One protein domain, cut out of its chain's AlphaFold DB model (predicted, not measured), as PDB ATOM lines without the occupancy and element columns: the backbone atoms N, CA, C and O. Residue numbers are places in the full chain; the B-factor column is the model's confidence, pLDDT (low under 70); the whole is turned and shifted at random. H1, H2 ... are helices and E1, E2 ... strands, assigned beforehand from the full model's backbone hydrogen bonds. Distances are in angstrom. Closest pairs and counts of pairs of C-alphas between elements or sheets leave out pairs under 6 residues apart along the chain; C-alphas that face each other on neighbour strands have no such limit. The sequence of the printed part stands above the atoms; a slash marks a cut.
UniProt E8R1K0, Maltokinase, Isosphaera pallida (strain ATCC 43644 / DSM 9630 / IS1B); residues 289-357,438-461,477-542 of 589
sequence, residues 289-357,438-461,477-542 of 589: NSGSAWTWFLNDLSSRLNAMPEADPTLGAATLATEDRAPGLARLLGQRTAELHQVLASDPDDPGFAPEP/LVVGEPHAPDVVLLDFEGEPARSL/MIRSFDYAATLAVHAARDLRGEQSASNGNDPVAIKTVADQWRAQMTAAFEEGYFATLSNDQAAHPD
ATOM      1  N   ASN A 289      35.146  -4.336  -1.539       92.19
ATOM      2  CA  ASN A 289      34.463  -4.042  -0.281       92.19
ATOM      3  C   ASN A 289      33.326  -3.026  -0.474       92.19
ATOM      4  O   ASN A 289      33.290  -2.302  -1.469       92.19
ATOM      5  N   SER A 290      32.415  -2.966   0.498       89.00
ATOM      6  CA  SER A 290      31.305  -2.000   0.570       89.00
ATOM      7  C   SER A 290      31.616  -0.780   1.453       89.00
ATOM      8  O   SER A 290      30.699  -0.075   1.870       89.00
ATOM      9  N   GLY A 291      32.893  -0.527   1.755       89.88
ATOM     10  CA  GLY A 291      33.356   0.526   2.662       89.88
ATOM     11  C   GLY A 291      33.914  -0.008   3.986       89.88
ATOM     12  O   GLY A 291      33.958  -1.217   4.229       89.88
ATOM     13  N   SER A 292      34.360   0.908   4.853       92.81
ATOM     14  CA  SER A 292      34.811   0.551   6.201       92.81
ATOM     15  C   SER A 292      33.635   0.245   7.124       92.81
ATOM     16  O   SER A 292      32.534   0.781   6.963       92.81
ATOM     17  N   ALA A 293      33.887  -0.574   8.145       95.44
ATOM     18  CA  ALA A 293      32.922  -0.835   9.201       95.44
ATOM     19  C   ALA A 293      32.554   0.460   9.939       95.44
ATOM     20  O   ALA A 293      31.403   0.622  10.327       95.44
ATOM     21  N   TRP A 294      33.480   1.421  10.053       95.00
ATOM     22  CA  TRP A 294      33.192   2.744  10.618       95.00
ATOM     23  C   TRP A 294      32.021   3.424   9.904       95.00
ATOM     24  O   TRP A 294      31.003   3.716  10.529       95.00
ATOM     25  N   THR A 295      32.128   3.614   8.586       92.62
ATOM     26  CA  THR A 295      31.058   4.231   7.791       92.62
ATOM     27  C   THR A 295      29.787   3.387   7.821       92.62
ATOM     28  O   THR A 295      28.688   3.933   7.871       92.62
ATOM     29  N   TRP A 296      29.917   2.059   7.824       93.38
ATOM     30  CA  TRP A 296      28.774   1.153   7.880       93.38
ATOM     31  C   TRP A 296      27.954   1.324   9.170       93.38
ATOM     32  O   TRP A 296      26.749   1.569   9.100       93.38
ATOM     33  N   PHE A 297      28.602   1.262  10.339       94.06
ATOM     34  CA  PHE A 297      27.935   1.403  11.638       94.06
ATOM     35  C   PHE A 297      27.448   2.836  11.880       94.06
ATOM     36  O   PHE A 297      26.362   3.024  12.430       94.06
ATOM     37  N   LEU A 298      28.200   3.845  11.426       91.50
ATOM     38  CA  LEU A 298      27.771   5.243  11.497       91.50
ATOM     39  C   LEU A 298      26.490   5.476  10.685       91.50
ATOM     40  O   LEU A 298      25.577   6.152  11.162       91.50
ATOM     41  N   ASN A 299      26.394   4.886   9.490       89.12
ATOM     42  CA  ASN A 299      25.194   4.957   8.660       89.12
ATOM     43  C   ASN A 299      24.011   4.220   9.299       89.12
ATOM     44  O   ASN A 299      22.918   4.778   9.316       89.12
ATOM     45  N   ASP A 300      24.215   3.020   9.863       89.06
ATOM     46  CA  ASP A 300      23.156   2.295  10.588       89.06
ATOM     47  C   ASP A 300      22.571   3.153  11.721       89.06
ATOM     48  O   ASP A 300      21.358   3.381  11.763       89.06
ATOM     49  N   LEU A 301      23.419   3.704  12.594       89.81
ATOM     50  CA  LEU A 301      22.946   4.535  13.697       89.81
ATOM     51  C   LEU A 301      22.305   5.838  13.205       89.81
ATOM     52  O   LEU A 301      21.240   6.218  13.688       89.81
ATOM     53  N   SER A 302      22.898   6.504  12.214       86.69
ATOM     54  CA  SER A 302      22.331   7.732  11.641       86.69
ATOM     55  C   SER A 302      20.944   7.485  11.044       86.69
ATOM     56  O   SER A 302      20.023   8.269  11.267       86.69
ATOM     57  N   SER A 303      20.750   6.366  10.340       84.25
ATOM     58  CA  SER A 303      19.440   5.958   9.829       84.25
ATOM     59  C   SER A 303      18.433   5.717  10.956       84.25
ATOM     60  O   SER A 303      17.297   6.180  10.846       84.25
ATOM     61  N   ARG A 304      18.838   5.071  12.061       84.12
ATOM     62  CA  ARG A 304      17.974   4.875  13.242       84.12
ATOM     63  C   ARG A 304      17.554   6.200  13.872       84.12
ATOM     64  O   ARG A 304      16.372   6.392  14.137       84.12
ATOM     65  N   LEU A 305      18.495   7.126  14.065       83.62
ATOM     66  CA  LEU A 305      18.228   8.446  14.650       83.62
ATOM     67  C   LEU A 305      17.331   9.313  13.750       83.62
ATOM     68  O   LEU A 305      16.453  10.027  14.239       83.62
ATOM     69  N   ASN A 306      17.503   9.230  12.431       78.06
ATOM     70  CA  ASN A 306      16.678   9.964  11.468       78.06
ATOM     71  C   ASN A 306      15.251   9.416  11.362       78.06
ATOM     72  O   ASN A 306      14.327  10.169  11.068       78.06
ATOM     73  N   ALA A 307      15.058   8.124  11.618       76.56
ATOM     74  CA  ALA A 307      13.751   7.478  11.588       76.56
ATOM     75  C   ALA A 307      12.972   7.587  12.918       76.56
ATOM     76  O   ALA A 307      11.846   7.094  13.007       76.56
ATOM     77  N   MET A 308      13.531   8.238  13.947       73.38
ATOM     78  CA  MET A 308      12.824   8.489  15.207       73.38
ATOM     79  C   MET A 308      11.606   9.408  14.977       73.38
ATOM     80  O   MET A 308      11.785  10.527  14.489       73.38
ATOM     81  N   PRO A 309      10.383   8.985  15.350       65.69
ATOM     82  CA  PRO A 309       9.179   9.778  15.159       65.69
ATOM     83  C   PRO A 309       9.185  11.010  16.072       65.69
ATOM     84  O   PRO A 309       9.540  10.924  17.247       65.69
ATOM     85  N   GLU A 310       8.729  12.146  15.541       60.28
ATOM     86  CA  GLU A 310       8.702  13.434  16.256       60.28
ATOM     87  C   GLU A 310       7.785  13.429  17.496       60.28
ATOM     88  O   GLU A 310       8.012  14.188  18.434       60.28
ATOM     89  N   ALA A 311       6.752  12.576  17.514       55.00
ATOM     90  CA  ALA A 311       5.703  12.584  18.540       55.00
ATOM     91  C   ALA A 311       5.997  11.705  19.774       55.00
ATOM     92  O   ALA A 311       5.552  12.040  20.870       55.00
ATOM     93  N   ASP A 312       6.727  10.595  19.614       57.31
ATOM     94  CA  ASP A 312       7.184   9.744  20.723       57.31
ATOM     95  C   ASP A 312       8.515   9.064  20.360       57.31
ATOM     96  O   ASP A 312       8.537   7.972  19.777       57.31
ATOM     97  N   PRO A 313       9.642   9.687  20.729       54.50
ATOM     98  CA  PRO A 313      10.973   9.178  20.430       54.50
ATOM     99  C   PRO A 313      11.253   7.773  20.993       54.50
ATOM    100  O   PRO A 313      12.125   7.073  20.480       54.50
ATOM    101  N   THR A 314      10.524   7.348  22.034       53.75
ATOM    102  CA  THR A 314      10.693   6.027  22.659       53.75
ATOM    103  C   THR A 314       9.979   4.915  21.889       53.75
ATOM    104  O   THR A 314      10.431   3.770  21.909       53.75
ATOM    105  N   LEU A 315       8.922   5.248  21.138       49.66
ATOM    106  CA  LEU A 315       8.144   4.291  20.345       49.66
ATOM    107  C   LEU A 315       8.842   3.896  19.030       49.66
ATOM    108  O   LEU A 315       8.681   2.769  18.568       49.66
ATOM    109  N   GLY A 316       9.638   4.796  18.436       47.75
ATOM    110  CA  GLY A 316      10.382   4.537  17.190       47.75
ATOM    111  C   GLY A 316      11.599   3.625  17.341       47.75
ATOM    112  O   GLY A 316      11.959   2.910  16.408       47.75
ATOM    113  N   ALA A 317      12.205   3.600  18.531       47.38
ATOM    114  CA  ALA A 317      13.305   2.690  18.848       47.38
ATOM    115  C   ALA A 317      12.858   1.213  18.825       47.38
ATOM    116  O   ALA A 317      13.643   0.331  18.484       47.38
ATOM    117  N   ALA A 318      11.583   0.948  19.133       44.94
ATOM    118  CA  ALA A 318      11.011  -0.396  19.154       44.94
ATOM    119  C   ALA A 318      10.614  -0.922  17.759       44.94
ATOM    120  O   ALA A 318      10.594  -2.133  17.551       44.94
ATOM    121  N   THR A 319      10.318  -0.049  16.788       44.56
ATOM    122  CA  THR A 319       9.829  -0.436  15.447       44.56
ATOM    123  C   THR A 319      10.924  -0.639  14.396       44.56
ATOM    124  O   THR A 319      10.648  -1.242  13.366       44.56
ATOM    125  N   LEU A 320      12.168  -0.225  14.662       49.44
ATOM    126  CA  LEU A 320      13.346  -0.519  13.819       49.44
ATOM    127  C   LEU A 320      14.160  -1.723  14.329       49.44
ATOM    128  O   LEU A 320      15.240  -2.027  13.818       49.44
ATOM    129  N   ALA A 321      13.638  -2.423  15.339       47.44
ATOM    130  CA  ALA A 321      14.193  -3.649  15.906       47.44
ATOM    131  C   ALA A 321      14.019  -4.888  14.996       47.44
ATOM    132  O   ALA A 321      14.258  -6.009  15.436       47.44
ATOM    133  N   THR A 322      13.577  -4.721  13.744       45.84
ATOM    134  CA  THR A 322      13.218  -5.839  12.856       45.84
ATOM    135  C   THR A 322      14.349  -6.353  11.970       45.84
ATOM    136  O   THR A 322      14.169  -7.387  11.336       45.84
ATOM    137  N   GLU A 323      15.519  -5.711  11.940       60.47
ATOM    138  CA  GLU A 323      16.687  -6.260  11.242       60.47
ATOM    139  C   GLU A 323      17.876  -6.379  12.205       60.47
ATOM    140  O   GLU A 323      18.513  -5.382  12.553       60.47
ATOM    141  N   ASP A 324      18.200  -7.618  12.606       73.94
ATOM    142  CA  ASP A 324      19.377  -8.029  13.409       73.94
ATOM    143  C   ASP A 324      20.712  -7.816  12.657       73.94
ATOM    144  O   ASP A 324      21.696  -8.527  12.829       73.94
ATOM    145  N   ARG A 325      20.755  -6.838  11.749       86.56
ATOM    146  CA  ARG A 325      21.858  -6.640  10.814       86.56
ATOM    147  C   ARG A 325      23.081  -6.044  11.502       86.56
ATOM    148  O   ARG A 325      24.183  -6.548  11.315       86.56
ATOM    149  N   ALA A 326      22.900  -4.981  12.289       91.06
ATOM    150  CA  ALA A 326      24.003  -4.325  12.995       91.06
ATOM    151  C   ALA A 326      24.532  -5.153  14.176       91.06
ATOM    152  O   ALA A 326      25.739  -5.401  14.196       91.06
ATOM    153  N   PRO A 327      23.686  -5.681  15.089       94.00
ATOM    154  CA  PRO A 327      24.173  -6.615  16.101       94.00
ATOM    155  C   PRO A 327      24.763  -7.884  15.468       94.00
ATOM    156  O   PRO A 327      25.812  -8.346  15.904       94.00
ATOM    157  N   GLY A 328      24.166  -8.406  14.388       94.50
ATOM    158  CA  GLY A 328      24.711  -9.532  13.626       94.50
ATOM    159  C   GLY A 328      26.121  -9.283  13.083       94.50
ATOM    160  O   GLY A 328      27.002 -10.121  13.272       94.50
ATOM    161  N   LEU A 329      26.370  -8.120  12.469       95.25
ATOM    162  CA  LEU A 329      27.706  -7.758  11.988       95.25
ATOM    163  C   LEU A 329      28.689  -7.515  13.142       95.25
ATOM    164  O   LEU A 329      29.844  -7.916  13.038       95.25
ATOM    165  N   ALA A 330      28.252  -6.904  14.250       97.44
ATOM    166  CA  ALA A 330      29.089  -6.723  15.437       97.44
ATOM    167  C   ALA A 330      29.496  -8.075  16.051       97.44
ATOM    168  O   ALA A 330      30.663  -8.270  16.385       97.44
ATOM    169  N   ARG A 331      28.570  -9.039  16.110       97.44
ATOM    170  CA  ARG A 331      28.843 -10.416  16.547       97.44
ATOM    171  C   ARG A 331      29.820 -11.132  15.626       97.44
ATOM    172  O   ARG A 331      30.780 -11.728  16.107       97.44
ATOM    173  N   LEU A 332      29.622 -11.028  14.313       97.44
ATOM    174  CA  LEU A 332      30.558 -11.579  13.332       97.44
ATOM    175  C   LEU A 332      31.949 -10.949  13.470       97.44
ATOM    176  O   LEU A 332      32.952 -11.654  13.424       97.44
ATOM    177  N   LEU A 333      32.017  -9.635  13.684       98.31
ATOM    178  CA  LEU A 333      33.274  -8.942  13.936       98.31
ATOM    179  C   LEU A 333      33.965  -9.502  15.186       98.31
ATOM    180  O   LEU A 333      35.144  -9.830  15.114       98.31
ATOM    181  N   GLY A 334      33.222  -9.713  16.279       98.44
ATOM    182  CA  GLY A 334      33.721 -10.367  17.492       98.44
ATOM    183  C   GLY A 334      34.282 -11.763  17.226       98.44
ATOM    184  O   GLY A 334      35.392 -12.077  17.659       98.44
ATOM    185  N   GLN A 335      33.565 -12.569  16.441       98.38
ATOM    186  CA  GLN A 335      34.037 -13.879  15.993       98.38
ATOM    187  C   GLN A 335      35.357 -13.767  15.212       98.38
ATOM    188  O   GLN A 335      36.327 -14.439  15.563       98.38
ATOM    189  N   ARG A 336      35.441 -12.897  14.194       98.38
ATOM    190  CA  ARG A 336      36.671 -12.727  13.393       98.38
ATOM    191  C   ARG A 336      37.844 -12.211  14.226       98.38
ATOM    192  O   ARG A 336      38.979 -12.616  13.986       98.38
ATOM    193  N   THR A 337      37.597 -11.367  15.229       98.69
ATOM    194  CA  THR A 337      38.632 -10.929  16.179       98.69
ATOM    195  C   THR A 337      39.128 -12.089  17.053       98.69
ATOM    196  O   THR A 337      40.328 -12.212  17.292       98.69
ATOM    197  N   ALA A 338      38.241 -12.973  17.518       98.44
ATOM    198  CA  ALA A 338      38.641 -14.151  18.288       98.44
ATOM    199  C   ALA A 338      39.437 -15.155  17.437       98.44
ATOM    200  O   ALA A 338      40.474 -15.642  17.887       98.44
ATOM    201  N   GLU A 339      38.998 -15.413  16.203       98.56
ATOM    202  CA  GLU A 339      39.713 -16.251  15.233       98.56
ATOM    203  C   GLU A 339      41.110 -15.683  14.930       98.56
ATOM    204  O   GLU A 339      42.096 -16.422  14.974       98.56
ATOM    205  N   LEU A 340      41.224 -14.362  14.725       98.62
ATOM    206  CA  LEU A 340      42.511 -13.672  14.582       98.62
ATOM    207  C   LEU A 340      43.431 -13.981  15.772       98.62
ATOM    208  O   LEU A 340      44.572 -14.407  15.588       98.62
ATOM    209  N   HIS A 341      42.947 -13.784  17.000       98.50
ATOM    210  CA  HIS A 341      43.743 -14.012  18.205       98.50
ATOM    211  C   HIS A 341      44.121 -15.482  18.408       98.50
ATOM    212  O   HIS A 341      45.218 -15.766  18.889       98.50
ATOM    213  N   GLN A 342      43.253 -16.426  18.034       97.88
ATOM    214  CA  GLN A 342      43.573 -17.854  18.057       97.88
ATOM    215  C   GLN A 342      44.717 -18.179  17.092       97.88
ATOM    216  O   GLN A 342      45.653 -18.877  17.483       97.88
ATOM    217  N   VAL A 343      44.689 -17.625  15.874       98.19
ATOM    218  CA  VAL A 343      45.763 -17.808  14.887       98.19
ATOM    219  C   VAL A 343      47.067 -17.172  15.368       98.19
ATOM    220  O   VAL A 343      48.107 -17.826  15.337       98.19
ATOM    221  N   LEU A 344      47.031 -15.943  15.891       98.00
ATOM    222  CA  LEU A 344      48.212 -15.257  16.438       98.00
ATOM    223  C   LEU A 344      48.834 -15.969  17.650       98.00
ATOM    224  O   LEU A 344      49.982 -15.698  17.989       98.00
ATOM    225  N   ALA A 345      48.093 -16.880  18.283       96.81
ATOM    226  CA  ALA A 345      48.541 -17.708  19.396       96.81
ATOM    227  C   ALA A 345      48.898 -19.152  18.991       96.81
ATOM    228  O   ALA A 345      49.116 -19.982  19.878       96.81
ATOM    229  N   SER A 346      48.868 -19.485  17.695       96.75
ATOM    230  CA  SER A 346      48.874 -20.880  17.226       96.75
ATOM    231  C   SER A 346      50.262 -21.491  17.024       96.75
ATOM    232  O   SER A 346      50.375 -22.716  17.047       96.75
ATOM    233  N   ASP A 347      51.305 -20.670  16.877       96.06
ATOM    234  CA  ASP A 347      52.671 -21.123  16.592       96.06
ATOM    235  C   ASP A 347      53.587 -20.918  17.814       96.06
ATOM    236  O   ASP A 347      54.010 -19.790  18.083       96.06
ATOM    237  N   PRO A 348      53.881 -21.974  18.597       94.56
ATOM    238  CA  PRO A 348      54.784 -21.887  19.743       94.56
ATOM    239  C   PRO A 348      56.271 -21.842  19.352       94.56
ATOM    240  O   PRO A 348      57.096 -21.544  20.218       94.56
ATOM    241  N   ASP A 349      56.615 -22.136  18.095       96.25
ATOM    242  CA  ASP A 349      57.998 -22.237  17.623       96.25
ATOM    243  C   ASP A 349      58.512 -20.915  17.027       96.25
ATOM    244  O   ASP A 349      59.725 -20.701  16.972       96.25
ATOM    245  N   ASP A 350      57.623 -19.999  16.625       96.00
ATOM    246  CA  ASP A 350      57.975 -18.633  16.214       96.00
ATOM    247  C   ASP A 350      58.086 -17.707  17.448       96.00
ATOM    248  O   ASP A 350      57.064 -17.325  18.024       96.00
ATOM    249  N   PRO A 351      59.289 -17.263  17.876       94.81
ATOM    250  CA  PRO A 351      59.444 -16.464  19.095       94.81
ATOM    251  C   PRO A 351      58.676 -15.138  19.070       94.81
ATOM    252  O   PRO A 351      58.312 -14.621  20.131       94.81
ATOM    253  N   GLY A 352      58.423 -14.588  17.877       93.81
ATOM    254  CA  GLY A 352      57.651 -13.364  17.701       93.81
ATOM    255  C   GLY A 352      56.175 -13.543  18.050       93.81
ATOM    256  O   GLY A 352      55.560 -12.581  18.504       93.81
ATOM    257  N   PHE A 353      55.636 -14.759  17.913       97.19
ATOM    258  CA  PHE A 353      54.206 -15.075  18.020       97.19
ATOM    259  C   PHE A 353      53.868 -16.094  19.114       97.19
ATOM    260  O   PHE A 353      52.729 -16.126  19.574       97.19
ATOM    261  N   ALA A 354      54.857 -16.840  19.611       97.19
ATOM    262  CA  ALA A 354      54.682 -17.847  20.647       97.19
ATOM    263  C   ALA A 354      53.923 -17.267  21.854       97.19
ATOM    264  O   ALA A 354      54.389 -16.280  22.443       97.19
ATOM    265  N   PRO A 355      52.762 -17.832  22.228       96.81
ATOM    266  CA  PRO A 355      51.953 -17.302  23.314       96.81
ATOM    267  C   PRO A 355      52.680 -17.436  24.653       96.81
ATOM    268  O   PRO A 355      53.313 -18.450  24.946       96.81
ATOM    269  N   GLU A 356      52.541 -16.425  25.503       96.31
ATOM    270  CA  GLU A 356      53.169 -16.375  26.825       96.31
ATOM    271  C   GLU A 356      52.099 -16.277  27.920       96.31
ATOM    272  O   GLU A 356      51.028 -15.727  27.674       96.31
ATOM    273  N   PRO A 357      52.337 -16.766  29.148       94.31
ATOM    274  CA  PRO A 357      51.413 -16.530  30.256       94.31
ATOM    275  C   PRO A 357      51.286 -15.031  30.563       94.31
ATOM    276  O   PRO A 357      52.297 -14.351  30.726       94.31
ATOM    277  N   LEU A 438      37.185  -3.567   6.894       96.62
ATOM    278  CA  LEU A 438      36.351  -3.469   5.699       96.62
ATOM    279  C   LEU A 438      35.155  -4.395   5.828       96.62
ATOM    280  O   LEU A 438      35.306  -5.527   6.279       96.62
ATOM    281  N   VAL A 439      33.999  -3.938   5.357       96.00
ATOM    282  CA  VAL A 439      32.829  -4.797   5.164       96.00
ATOM    283  C   VAL A 439      32.872  -5.350   3.745       96.00
ATOM    284  O   VAL A 439      32.961  -4.595   2.772       96.00
ATOM    285  N   VAL A 440      32.825  -6.671   3.622       95.81
ATOM    286  CA  VAL A 440      32.901  -7.408   2.354       95.81
ATOM    287  C   VAL A 440      31.722  -8.373   2.228       95.81
ATOM    288  O   VAL A 440      30.923  -8.516   3.151       95.81
ATOM    289  N   GLY A 441      31.619  -9.051   1.086       91.12
ATOM    290  CA  GLY A 441      30.538  -9.999   0.822       91.12
ATOM    291  C   GLY A 441      29.245  -9.328   0.361       91.12
ATOM    292  O   GLY A 441      29.160  -8.110   0.201       91.12
ATOM    293  N   GLU A 442      28.237 -10.155   0.101       86.56
ATOM    294  CA  GLU A 442      26.928  -9.692  -0.354       86.56
ATOM    295  C   GLU A 442      26.134  -9.064   0.804       86.56
ATOM    296  O   GLU A 442      26.282  -9.493   1.949       86.56
ATOM    297  N   PRO A 443      25.210  -8.116   0.555       79.69
ATOM    298  CA  PRO A 443      24.468  -7.437   1.624       79.69
ATOM    299  C   PRO A 443      23.716  -8.356   2.602       79.69
ATOM    300  O   PRO A 443      23.497  -7.965   3.749       79.69
ATOM    301  N   HIS A 444      23.317  -9.549   2.147       80.12
ATOM    302  CA  HIS A 444      22.590 -10.565   2.914       80.12
ATOM    303  C   HIS A 444      23.504 -11.613   3.579       80.12
ATOM    304  O   HIS A 444      23.021 -12.441   4.347       80.12
ATOM    305  N   ALA A 445      24.804 -11.582   3.284       85.56
ATOM    306  CA  ALA A 445      25.829 -12.444   3.863       85.56
ATOM    307  C   ALA A 445      27.159 -11.666   3.967       85.56
ATOM    308  O   ALA A 445      28.119 -11.995   3.260       85.56
ATOM    309  N   PRO A 446      27.206 -10.592   4.783       91.81
ATOM    310  CA  PRO A 446      28.414  -9.796   4.926       91.81
ATOM    311  C   PRO A 446      29.495 -10.585   5.674       91.81
ATOM    312  O   PRO A 446      29.193 -11.406   6.539       91.81
ATOM    313  N   ASP A 447      30.752 -10.284   5.376       95.81
ATOM    314  CA  ASP A 447      31.913 -10.658   6.185       95.81
ATOM    315  C   ASP A 447      32.802  -9.426   6.389       95.81
ATOM    316  O   ASP A 447      32.497  -8.328   5.908       95.81
ATOM    317  N   VAL A 448      33.901  -9.590   7.119       97.56
ATOM    318  CA  VAL A 448      34.847  -8.511   7.394       97.56
ATOM    319  C   VAL A 448      36.277  -8.892   7.043       97.56
ATOM    320  O   VAL A 448      36.683 -10.046   7.161       97.56
ATOM    321  N   VAL A 449      37.059  -7.898   6.629       98.00
ATOM    322  CA  VAL A 449      38.507  -8.023   6.424       98.00
ATOM    323  C   VAL A 449      39.223  -7.003   7.298       98.00
ATOM    324  O   VAL A 449      38.856  -5.829   7.314       98.00
ATOM    325  N   LEU A 450      40.232  -7.467   8.028       98.00
ATOM    326  CA  LEU A 450      41.021  -6.699   8.984       98.00
ATOM    327  C   LEU A 450      42.264  -6.130   8.293       98.00
ATOM    328  O   LEU A 450      42.908  -6.814   7.494       98.00
ATOM    329  N   LEU A 451      42.590  -4.877   8.588       94.88
ATOM    330  CA  LEU A 451      43.661  -4.117   7.950       94.88
ATOM    331  C   LEU A 451      44.652  -3.571   8.982       94.88
ATOM    332  O   LEU A 451      44.337  -3.503  10.157       94.88
ATOM    333  N   ASP A 452      45.798  -3.093   8.500       92.94
ATOM    334  CA  ASP A 452      46.689  -2.160   9.206       92.94
ATOM    335  C   ASP A 452      47.212  -2.643  10.570       92.94
ATOM    336  O   ASP A 452      47.000  -2.032  11.619       92.94
ATOM    337  N   PHE A 453      48.000  -3.718  10.553       95.50
ATOM    338  CA  PHE A 453      48.612  -4.292  11.755       95.50
ATOM    339  C   PHE A 453      49.880  -3.543  12.205       95.50
ATOM    340  O   PHE A 453      50.776  -4.125  12.821       95.50
ATOM    341  N   GLU A 454      49.995  -2.247  11.896       91.12
ATOM    342  CA  GLU A 454      51.143  -1.434  12.305       91.12
ATOM    343  C   GLU A 454      51.170  -1.174  13.816       91.12
ATOM    344  O   GLU A 454      52.254  -0.990  14.371       91.12
ATOM    345  N   GLY A 455      50.013  -1.193  14.484       90.50
ATOM    346  CA  GLY A 455      49.852  -0.788  15.882       90.50
ATOM    347  C   GLY A 455      49.921   0.735  16.077       90.50
ATOM    348  O   GLY A 455      50.111   1.488  15.129       90.50
ATOM    349  N   GLU A 456      49.783   1.201  17.324       86.12
ATOM    350  CA  GLU A 456      49.641   2.636  17.644       86.12
ATOM    351  C   GLU A 456      50.835   3.485  17.155       86.12
ATOM    352  O   GLU A 456      51.913   3.385  17.751       86.12
ATOM    353  N   PRO A 457      50.671   4.399  16.176       79.25
ATOM    354  CA  PRO A 457      51.787   5.102  15.524       79.25
ATOM    355  C   PRO A 457      52.698   5.919  16.455       79.25
ATOM    356  O   PRO A 457      53.854   6.194  16.127       79.25
ATOM    357  N   ALA A 458      52.184   6.332  17.618       77.00
ATOM    358  CA  ALA A 458      52.935   7.080  18.624       77.00
ATOM    359  C   ALA A 458      53.898   6.204  19.454       77.00
ATOM    360  O   ALA A 458      54.775   6.737  20.139       77.00
ATOM    361  N   ARG A 459      53.753   4.869  19.423       82.81
ATOM    362  CA  ARG A 459      54.609   3.927  20.161       82.81
ATOM    363  C   ARG A 459      55.829   3.509  19.336       82.81
ATOM    364  O   ARG A 459      55.797   3.464  18.109       82.81
ATOM    365  N   SER A 460      56.918   3.150  20.020       84.81
ATOM    366  CA  SER A 460      58.105   2.589  19.361       84.81
ATOM    367  C   SER A 460      57.781   1.268  18.655       84.81
ATOM    368  O   SER A 460      56.888   0.538  19.087       84.81
ATOM    369  N   LEU A 461      58.548   0.918  17.617       85.56
ATOM    370  CA  LEU A 461      58.452  -0.392  16.963       85.56
ATOM    371  C   LEU A 461      58.490  -1.563  17.956       85.56
ATOM    372  O   LEU A 461      57.668  -2.469  17.870       85.56
ATOM    373  N   MET A 477      38.027  -1.868  19.978       98.25
ATOM    374  CA  MET A 477      36.772  -1.986  19.233       98.25
ATOM    375  C   MET A 477      35.570  -1.432  20.010       98.25
ATOM    376  O   MET A 477      34.787  -0.660  19.457       98.25
ATOM    377  N   ILE A 478      35.458  -1.742  21.308       96.94
ATOM    378  CA  ILE A 478      34.409  -1.186  22.182       96.94
ATOM    379  C   ILE A 478      34.478   0.346  22.193       96.94
ATOM    380  O   ILE A 478      33.464   1.029  22.045       96.94
ATOM    381  N   ARG A 479      35.689   0.904  22.301       94.94
ATOM    382  CA  ARG A 479      35.910   2.355  22.243       94.94
ATOM    383  C   ARG A 479      35.503   2.937  20.894       94.94
ATOM    384  O   ARG A 479      34.880   3.996  20.851       94.94
ATOM    385  N   SER A 480      35.745   2.214  19.803       96.19
ATOM    386  CA  SER A 480      35.307   2.616  18.467       96.19
ATOM    387  C   SER A 480      33.779   2.706  18.330       96.19
ATOM    388  O   SER A 480      33.308   3.615  17.645       96.19
ATOM    389  N   PHE A 481      32.999   1.823  18.969       95.44
ATOM    390  CA  PHE A 481      31.531   1.938  18.984       95.44
ATOM    391  C   PHE A 481      31.060   3.180  19.747       95.44
ATOM    392  O   PHE A 481      30.154   3.879  19.296       95.44
ATOM    393  N   ASP A 482      31.704   3.503  20.868       90.81
ATOM    394  CA  ASP A 482      31.382   4.698  21.653       90.81
ATOM    395  C   ASP A 482      31.658   6.002  20.882       90.81
ATOM    396  O   ASP A 482      30.877   6.960  20.955       90.81
ATOM    397  N   TYR A 483      32.748   6.030  20.108       91.25
ATOM    398  CA  TYR A 483      33.066   7.133  19.202       91.25
ATOM    399  C   TYR A 483      32.022   7.267  18.085       91.25
ATOM    400  O   TYR A 483      31.519   8.369  17.858       91.25
ATOM    401  N   ALA A 484      31.645   6.160  17.435       91.50
ATOM    402  CA  ALA A 484      30.616   6.163  16.392       91.50
ATOM    403  C   ALA A 484      29.267   6.670  16.930       91.50
ATOM    404  O   ALA A 484      28.621   7.513  16.304       91.50
ATOM    405  N   ALA A 485      28.880   6.223  18.130       90.62
ATOM    406  CA  ALA A 485      27.665   6.671  18.797       90.62
ATOM    407  C   ALA A 485      27.678   8.179  19.069       90.62
ATOM    408  O   ALA A 485      26.704   8.876  18.785       90.62
ATOM    409  N   THR A 486      28.795   8.704  19.578       85.88
ATOM    410  CA  THR A 486      28.898  10.134  19.885       85.88
ATOM    411  C   THR A 486      28.892  10.994  18.623       85.88
ATOM    412  O   THR A 486      28.201  12.014  18.586       85.88
ATOM    413  N   LEU A 487      29.599  10.573  17.570       86.31
ATOM    414  CA  LEU A 487      29.606  11.302  16.304       86.31
ATOM    415  C   LEU A 487      28.213  11.344  15.664       86.31
ATOM    416  O   LEU A 487      27.776  12.408  15.230       86.31
ATOM    417  N   ALA A 488      27.482  10.224  15.671       86.88
ATOM    418  CA  ALA A 488      26.114  10.178  15.159       86.88
ATOM    419  C   ALA A 488      25.176  11.128  15.923       86.88
ATOM    420  O   ALA A 488      24.338  11.792  15.315       86.88
ATOM    421  N   VAL A 489      25.335  11.240  17.249       84.69
ATOM    422  CA  VAL A 489      24.570  12.193  18.071       84.69
ATOM    423  C   VAL A 489      24.886  13.639  17.689       84.69
ATOM    424  O   VAL A 489      23.958  14.443  17.595       84.69
ATOM    425  N   HIS A 490      26.158  13.985  17.468       82.06
ATOM    426  CA  HIS A 490      26.536  15.330  17.017       82.06
ATOM    427  C   HIS A 490      25.929  15.645  15.646       82.06
ATOM    428  O   HIS A 490      25.208  16.631  15.516       82.06
ATOM    429  N   ALA A 491      26.094  14.749  14.670       82.31
ATOM    430  CA  ALA A 491      25.530  14.926  13.334       82.31
ATOM    431  C   ALA A 491      23.992  15.050  13.349       82.31
ATOM    432  O   ALA A 491      23.425  15.904  12.668       82.31
ATOM    433  N   ALA A 492      23.301  14.238  14.157       80.00
ATOM    434  CA  ALA A 492      21.846  14.303  14.287       80.00
ATOM    435  C   ALA A 492      21.366  15.631  14.899       80.00
ATOM    436  O   ALA A 492      20.320  16.147  14.502       80.00
ATOM    437  N   ARG A 493      22.121  16.202  15.847       76.44
ATOM    438  CA  ARG A 493      21.816  17.514  16.442       76.44
ATOM    439  C   ARG A 493      21.985  18.644  15.435       76.44
ATOM    440  O   ARG A 493      21.094  19.484  15.332       76.44
ATOM    441  N   ASP A 494      23.069  18.621  14.666       75.94
ATOM    442  CA  ASP A 494      23.347  19.642  13.654       75.94
ATOM    443  C   ASP A 494      22.260  19.669  12.569       75.94
ATOM    444  O   ASP A 494      21.801  20.739  12.168       75.94
ATOM    445  N   LEU A 495      21.783  18.494  12.139       72.06
ATOM    446  CA  LEU A 495      20.723  18.370  11.131       72.06
ATOM    447  C   LEU A 495      19.349  18.861  11.615       72.06
ATOM    448  O   LEU A 495      18.579  19.387  10.812       72.06
ATOM    449  N   ARG A 496      19.019  18.683  12.901       70.38
ATOM    450  CA  ARG A 496      17.721  19.097  13.474       70.38
ATOM    451  C   ARG A 496      17.676  20.585  13.859       70.38
ATOM    452  O   ARG A 496      16.587  21.136  14.023       70.38
ATOM    453  N   GLY A 497      18.835  21.248  13.929       61.38
ATOM    454  CA  GLY A 497      18.977  22.684  14.178       61.38
ATOM    455  C   GLY A 497      18.499  23.148  15.563       61.38
ATOM    456  O   GLY A 497      17.883  22.414  16.333       61.38
ATOM    457  N   GLU A 498      18.745  24.421  15.889       52.91
ATOM    458  CA  GLU A 498      18.357  25.019  17.182       52.91
ATOM    459  C   GLU A 498      16.830  25.118  17.388       52.91
ATOM    460  O   GLU A 498      16.363  25.252  18.518       52.91
ATOM    461  N   GLN A 499      16.019  25.026  16.325       45.81
ATOM    462  CA  GLN A 499      14.563  25.213  16.414       45.81
ATOM    463  C   GLN A 499      13.832  24.030  17.082       45.81
ATOM    464  O   GLN A 499      12.836  24.259  17.774       45.81
ATOM    465  N   SER A 500      14.359  22.800  16.992       48.56
ATOM    466  CA  SER A 500      13.819  21.625  17.708       48.56
ATOM    467  C   SER A 500      14.107  21.628  19.217       48.56
ATOM    468  O   SER A 500      13.428  20.936  19.980       48.56
ATOM    469  N   ALA A 501      15.054  22.449  19.692       47.22
ATOM    470  CA  ALA A 501      15.373  22.564  21.119       47.22
ATOM    471  C   ALA A 501      14.196  23.106  21.960       47.22
ATOM    472  O   ALA A 501      14.155  22.910  23.175       47.22
ATOM    473  N   SER A 502      13.211  23.739  21.315       45.84
ATOM    474  CA  SER A 502      12.008  24.283  21.953       45.84
ATOM    475  C   SER A 502      11.009  23.222  22.450       45.84
ATOM    476  O   SER A 502      10.180  23.541  23.300       45.84
ATOM    477  N   ASN A 503      11.129  21.956  22.016       47.66
ATOM    478  CA  ASN A 503      10.254  20.856  22.453       47.66
ATOM    479  C   ASN A 503      10.828  19.980  23.584       47.66
ATOM    480  O   ASN A 503      10.176  19.018  23.985       47.66
ATOM    481  N   GLY A 504      12.021  20.280  24.119       45.69
ATOM    482  CA  GLY A 504      12.572  19.691  25.357       45.69
ATOM    483  C   GLY A 504      12.906  18.183  25.363       45.69
ATOM    484  O   GLY A 504      13.742  17.763  26.157       45.69
ATOM    485  N   ASN A 505      12.320  17.376  24.472       49.22
ATOM    486  CA  ASN A 505      12.429  15.909  24.453       49.22
ATOM    487  C   ASN A 505      13.420  15.345  23.413       49.22
ATOM    488  O   ASN A 505      13.801  14.179  23.511       49.22
ATOM    489  N   ASP A 506      13.869  16.143  22.441       65.38
ATOM    490  CA  ASP A 506      14.683  15.676  21.302       65.38
ATOM    491  C   ASP A 506      16.134  15.280  21.694       65.38
ATOM    492  O   ASP A 506      16.572  14.171  21.372       65.38
ATOM    493  N   PRO A 507      16.887  16.071  22.497       70.06
ATOM    494  CA  PRO A 507      18.298  15.761  22.777       70.06
ATOM    495  C   PRO A 507      18.516  14.565  23.716       70.06
ATOM    496  O   PRO A 507      19.529  13.867  23.601       70.06
ATOM    497  N   VAL A 508      17.594  14.342  24.661       74.38
ATOM    498  CA  VAL A 508      17.653  13.229  25.628       74.38
ATOM    499  C   VAL A 508      17.292  11.913  24.948       74.38
ATOM    500  O   VAL A 508      17.952  10.899  25.181       74.38
ATOM    501  N   ALA A 509      16.291  11.921  24.068       78.88
ATOM    502  CA  ALA A 509      15.895  10.729  23.339       78.88
ATOM    503  C   ALA A 509      16.961  10.274  22.335       78.88
ATOM    504  O   ALA A 509      17.306   9.094  22.332       78.88
ATOM    505  N   ILE A 510      17.541  11.198  21.555       82.19
ATOM    506  CA  ILE A 510      18.651  10.896  20.631       82.19
ATOM    507  C   ILE A 510      19.808  10.236  21.386       82.19
ATOM    508  O   ILE A 510      20.317   9.195  20.970       82.19
ATOM    509  N   LYS A 511      20.190  10.809  22.535       82.69
ATOM    510  CA  LYS A 511      21.238  10.237  23.385       82.69
ATOM    511  C   LYS A 511      20.856   8.842  23.886       82.69
ATOM    512  O   LYS A 511      21.684   7.943  23.838       82.69
ATOM    513  N   THR A 512      19.616   8.647  24.330       84.88
ATOM    514  CA  THR A 512      19.140   7.350  24.841       84.88
ATOM    515  C   THR A 512      19.201   6.261  23.771       84.88
ATOM    516  O   THR A 512      19.668   5.160  24.048       84.88
ATOM    517  N   VAL A 513      18.780   6.566  22.540       85.56
ATOM    518  CA  VAL A 513      18.857   5.622  21.415       85.56
ATOM    519  C   VAL A 513      20.310   5.294  21.069       85.56
ATOM    520  O   VAL A 513      20.640   4.124  20.891       85.56
ATOM    521  N   ALA A 514      21.192   6.296  21.026       88.00
ATOM    522  CA  ALA A 514      22.615   6.073  20.779       88.00
ATOM    523  C   ALA A 514      23.274   5.227  21.886       88.00
ATOM    524  O   ALA A 514      24.038   4.314  21.582       88.00
ATOM    525  N   ASP A 515      22.939   5.470  23.157       86.75
ATOM    526  CA  ASP A 515      23.442   4.688  24.292       86.75
ATOM    527  C   ASP A 515      22.953   3.229  24.243       86.75
ATOM    528  O   ASP A 515      23.728   2.310  24.519       86.75
ATOM    529  N   GLN A 516      21.689   3.000  23.864       88.00
ATOM    530  CA  GLN A 516      21.126   1.657  23.673       88.00
ATOM    531  C   GLN A 516      21.795   0.925  22.511       88.00
ATOM    532  O   GLN A 516      22.181  -0.233  22.661       88.00
ATOM    533  N   TRP A 517      21.967   1.599  21.374       91.38
ATOM    534  CA  TRP A 517      22.666   1.048  20.215       91.38
ATOM    535  C   TRP A 517      24.099   0.652  20.575       91.38
ATOM    536  O   TRP A 517      24.515  -0.474  20.316       91.38
ATOM    537  N   ARG A 518      24.825   1.539  21.261       92.12
ATOM    538  CA  ARG A 518      26.195   1.307  21.733       92.12
ATOM    539  C   ARG A 518      26.272   0.073  22.629       92.12
ATOM    540  O   ARG A 518      27.115  -0.791  22.411       92.12
ATOM    541  N   ALA A 519      25.364  -0.040  23.600       91.06
ATOM    542  CA  ALA A 519      25.289  -1.203  24.481       91.06
ATOM    543  C   ALA A 519      24.994  -2.501  23.706       91.06
ATOM    544  O   ALA A 519      25.619  -3.522  23.977       91.06
ATOM    545  N   GLN A 520      24.093  -2.457  22.718       93.69
ATOM    546  CA  GLN A 520      23.773  -3.608  21.867       93.69
ATOM    547  C   GLN A 520      24.961  -4.043  21.000       93.69
ATOM    548  O   GLN A 520      25.231  -5.238  20.920       93.69
ATOM    549  N   MET A 521      25.685  -3.104  20.377       96.25
ATOM    550  CA  MET A 521      26.854  -3.431  19.548       96.25
ATOM    551  C   MET A 521      27.981  -4.029  20.389       96.25
ATOM    552  O   MET A 521      28.539  -5.058  20.016       96.25
ATOM    553  N   THR A 522      28.272  -3.428  21.548       95.69
ATOM    554  CA  THR A 522      29.274  -3.945  22.490       95.69
ATOM    555  C   THR A 522      28.913  -5.346  22.970       95.69
ATOM    556  O   THR A 522      29.751  -6.241  22.897       95.69
ATOM    557  N   ALA A 523      27.664  -5.572  23.392       94.69
ATOM    558  CA  ALA A 523      27.219  -6.885  23.850       94.69
ATOM    559  C   ALA A 523      27.305  -7.947  22.744       94.69
ATOM    560  O   ALA A 523      27.810  -9.037  22.991       94.69
ATOM    561  N   ALA A 524      26.868  -7.625  21.522       96.31
ATOM    562  CA  ALA A 524      26.934  -8.550  20.391       96.31
ATOM    563  C   ALA A 524      28.384  -8.867  19.985       96.31
ATOM    564  O   ALA A 524      28.711 -10.020  19.714       96.31
ATOM    565  N   PHE A 525      29.269  -7.866  19.985       98.12
ATOM    566  CA  PHE A 525      30.697  -8.061  19.730       98.12
ATOM    567  C   PHE A 525      31.356  -8.954  20.788       98.12
ATOM    568  O   PHE A 525      32.047  -9.909  20.435       98.12
ATOM    569  N   GLU A 526      31.114  -8.693  22.077       97.25
ATOM    570  CA  GLU A 526      31.616  -9.546  23.160       97.25
ATOM    571  C   GLU A 526      31.064 -10.973  23.065       97.25
ATOM    572  O   GLU A 526      31.833 -11.923  23.197       97.25
ATOM    573  N   GLU A 527      29.764 -11.135  22.793       96.38
ATOM    574  CA  GLU A 527      29.120 -12.437  22.577       96.38
ATOM    575  C   GLU A 527      29.868 -13.235  21.500       96.38
ATOM    576  O   GLU A 527      30.351 -14.333  21.769       96.38
ATOM    577  N   GLY A 528      30.054 -12.656  20.308       97.62
ATOM    578  CA  GLY A 528      30.771 -13.319  19.216       97.62
ATOM    579  C   GLY A 528      32.222 -13.655  19.564       97.62
ATOM    580  O   GLY A 528      32.716 -14.733  19.223       97.62
ATOM    581  N   TYR A 529      32.901 -12.764  20.286       98.25
ATOM    582  CA  TYR A 529      34.291 -12.949  20.691       98.25
ATOM    583  C   TYR A 529      34.464 -14.090  21.705       98.25
ATOM    584  O   TYR A 529      35.224 -15.035  21.472       98.25
ATOM    585  N   PHE A 530      33.747 -14.043  22.831       96.31
ATOM    586  CA  PHE A 530      33.904 -15.027  23.906       96.31
ATOM    587  C   PHE A 530      33.293 -16.384  23.557       96.31
ATOM    588  O   PHE A 530      33.866 -17.411  23.942       96.31
ATOM    589  N   ALA A 531      32.213 -16.418  22.771       96.25
ATOM    590  CA  ALA A 531      31.659 -17.673  22.274       96.25
ATOM    591  C   ALA A 531      32.646 -18.427  21.380       96.25
ATOM    592  O   ALA A 531      32.802 -19.643  21.495       96.25
ATOM    593  N   THR A 532      33.383 -17.701  20.540       96.94
ATOM    594  CA  THR A 532      34.386 -18.290  19.644       96.94
ATOM    595  C   THR A 532      35.613 -18.800  20.404       96.94
ATOM    596  O   THR A 532      36.148 -19.860  20.078       96.94
ATOM    597  N   LEU A 533      36.056 -18.093  21.451       92.50
ATOM    598  CA  LEU A 533      37.201 -18.527  22.262       92.50
ATOM    599  C   LEU A 533      36.921 -19.780  23.100       92.50
ATOM    600  O   LEU A 533      37.821 -20.597  23.295       92.50
ATOM    601  N   SER A 534      35.699 -19.908  23.610       88.38
ATOM    602  CA  SER A 534      35.271 -21.006  24.487       88.38
ATOM    603  C   SER A 534      34.616 -22.172  23.742       88.38
ATOM    604  O   SER A 534      34.468 -23.251  24.317       88.38
ATOM    605  N   ASN A 535      34.237 -21.966  22.475       84.50
ATOM    606  CA  ASN A 535      33.356 -22.849  21.711       84.50
ATOM    607  C   ASN A 535      31.993 -23.085  22.406       84.50
ATOM    608  O   ASN A 535      31.426 -24.175  22.324       84.50
ATOM    609  N   ASP A 536      31.479 -22.064  23.102       81.88
ATOM    610  CA  ASP A 536      30.195 -22.067  23.810       81.88
ATOM    611  C   ASP A 536      29.423 -20.767  23.536       81.88
ATOM    612  O   ASP A 536      29.857 -19.682  23.901       81.88
ATOM    613  N   GLN A 537      28.241 -20.873  22.928       76.94
ATOM    614  CA  GLN A 537      27.404 -19.718  22.572       76.94
ATOM    615  C   GLN A 537      26.890 -18.931  23.787       76.94
ATOM    616  O   GLN A 537      26.499 -17.779  23.642       76.94
ATOM    617  N   ALA A 538      26.885 -19.532  24.980       77.94
ATOM    618  CA  ALA A 538      26.500 -18.860  26.219       77.94
ATOM    619  C   ALA A 538      27.700 -18.264  26.979       77.94
ATOM    620  O   ALA A 538      27.543 -17.802  28.113       77.94
ATOM    621  N   ALA A 539      28.903 -18.298  26.398       82.81
ATOM    622  CA  ALA A 539      30.090 -17.820  27.077       82.81
ATOM    623  C   ALA A 539      30.098 -16.300  27.221       82.81
ATOM    624  O   ALA A 539      29.898 -15.532  26.281       82.81
ATOM    625  N   HIS A 540      30.440 -15.884  28.429       83.12
ATOM    626  CA  HIS A 540      30.675 -14.501  28.793       83.12
ATOM    627  C   HIS A 540      32.086 -14.378  29.372       83.12
ATOM    628  O   HIS A 540      32.630 -15.368  29.872       83.12
ATOM    629  N   PRO A 541      32.695 -13.184  29.324       86.69
ATOM    630  CA  PRO A 541      33.982 -12.963  29.968       86.69
ATOM    631  C   PRO A 541      33.904 -13.295  31.454       86.69
ATOM    632  O   PRO A 541      33.017 -12.826  32.172       86.69
ATOM    633  N   ASP A 542      34.877 -14.073  31.915       89.50
ATOM    634  CA  ASP A 542      35.074 -14.321  33.334       89.50
ATOM    635  C   ASP A 542      35.545 -13.053  34.069       89.50
ATOM    636  O   ASP A 542      35.853 -12.011  33.477       89.50
TER     637      ASP A 542
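Overview. This is residues 289 to 357, 438 to 461 and 477 to 542 of the 589 residues of the protein "Maltokinase" of Isosphaera pallida (strain ATCC 43644 / DSM 9630 / IS1B) (UniProt E8R1K0). Picture a long, loose bundle built along one helix, H6: H1 and H4 pack on its first half, H3 packs on its later half, and a small strand hairpin, E1 and E2, covers the side of H3 away from H6. The short helices H2 and H5 lie toward the end where H6 begins, the loop of residues 345 to 357 runs out beyond H3 at the other end, and residues 452 to 461 stick out. The 159 printed residues have six named helices and two named strands, in the order H1 H2 H3 E1 E2 H4 H5 H6, with the sheet's order E1 - E2, antiparallel; the class is mostly helix. The whole is loose, with a radius of gyration of the C-alphas of 18.8 A, and elongated, spanning 65 by 38 by 34 A.

Arrangement. Start at the hairpin of E1, residues 438 to 442, and E2, residues 445 to 450, where N 440 and O 447 are within hydrogen-bond range at 2.8 A, as are N 449 and O 438 at 3.0 A. From E2 look to H3, residues 325 to 344: the closest C-alphas, those of Val 448 and Leu 333, are 6.7 A apart. The hub is H6, residues 506 to 534, which touches H3 with its residues 520 to 533 alone, closest at the C-alphas of Tyr 529 and Gly 334, 4.2 A; they run the same way at 38 degrees, only just a steep tilt. H4, residues 477 to 496, touches H6, with the C-alphas of Ala 485 and Ala 514 closest at 5.5 A, at a shallow tilt of 21 degrees, opposite ways. H1, residues 293 to 306, touches H4, closest at the C-alphas of Ser 302 and Ala 488, 5.7 A, and touches H6 at those of Leu 305 and Ile 510, 6.5 A. H1, H3, H4 and H6 form an up and down bundle, each running against the one before it in the chain. H2, residues 313 to 319, touches H6, with the C-alphas of Pro 313 and Ala 509 closest at 5.9 A. H5, residues 498 to 503, and H4 meet only through their link. In H1, H3, H4 and H6 every O i to N i+4 pair is within hydrogen-bond range; H2 has 0 of 3 and H5 0 of 2, against 2 of 4 and 2 of 3 O i to N i+3 pairs.

Along the chain. Find C-alpha 293 at (32.922, -0.835, 9.201), where H1 begins its 19.6 A. H3 measures 28.3 A, H4 29.0 A and E2 17.0 A. H6, 42.2 A long, runs from C-alpha 506 at (14.683, 15.676, 21.302) to C-alpha 534 at (35.271, -21.006, 24.487). H2, H5 and E1 are shorter, at 10.9 A, 10.5 A and 12.8 A.

Size, cuts and confidence. The two C-alphas farthest apart are those of Asp 349 and Ser 502, 65.6 A. Residues 358 to 437 are not printed, leaving 31.6 A from C-alpha 357 to C-alpha 438; residues 462 to 476 are not printed either, leaving 21.9 A from C-alpha 461 to C-alpha 477. Of the links that are printed whole, H1 to H2 is short and the others are tight. The mean pLDDT of the printed part is 84.2; look for values under 70 at residues 309 to 323 and 497 to 506.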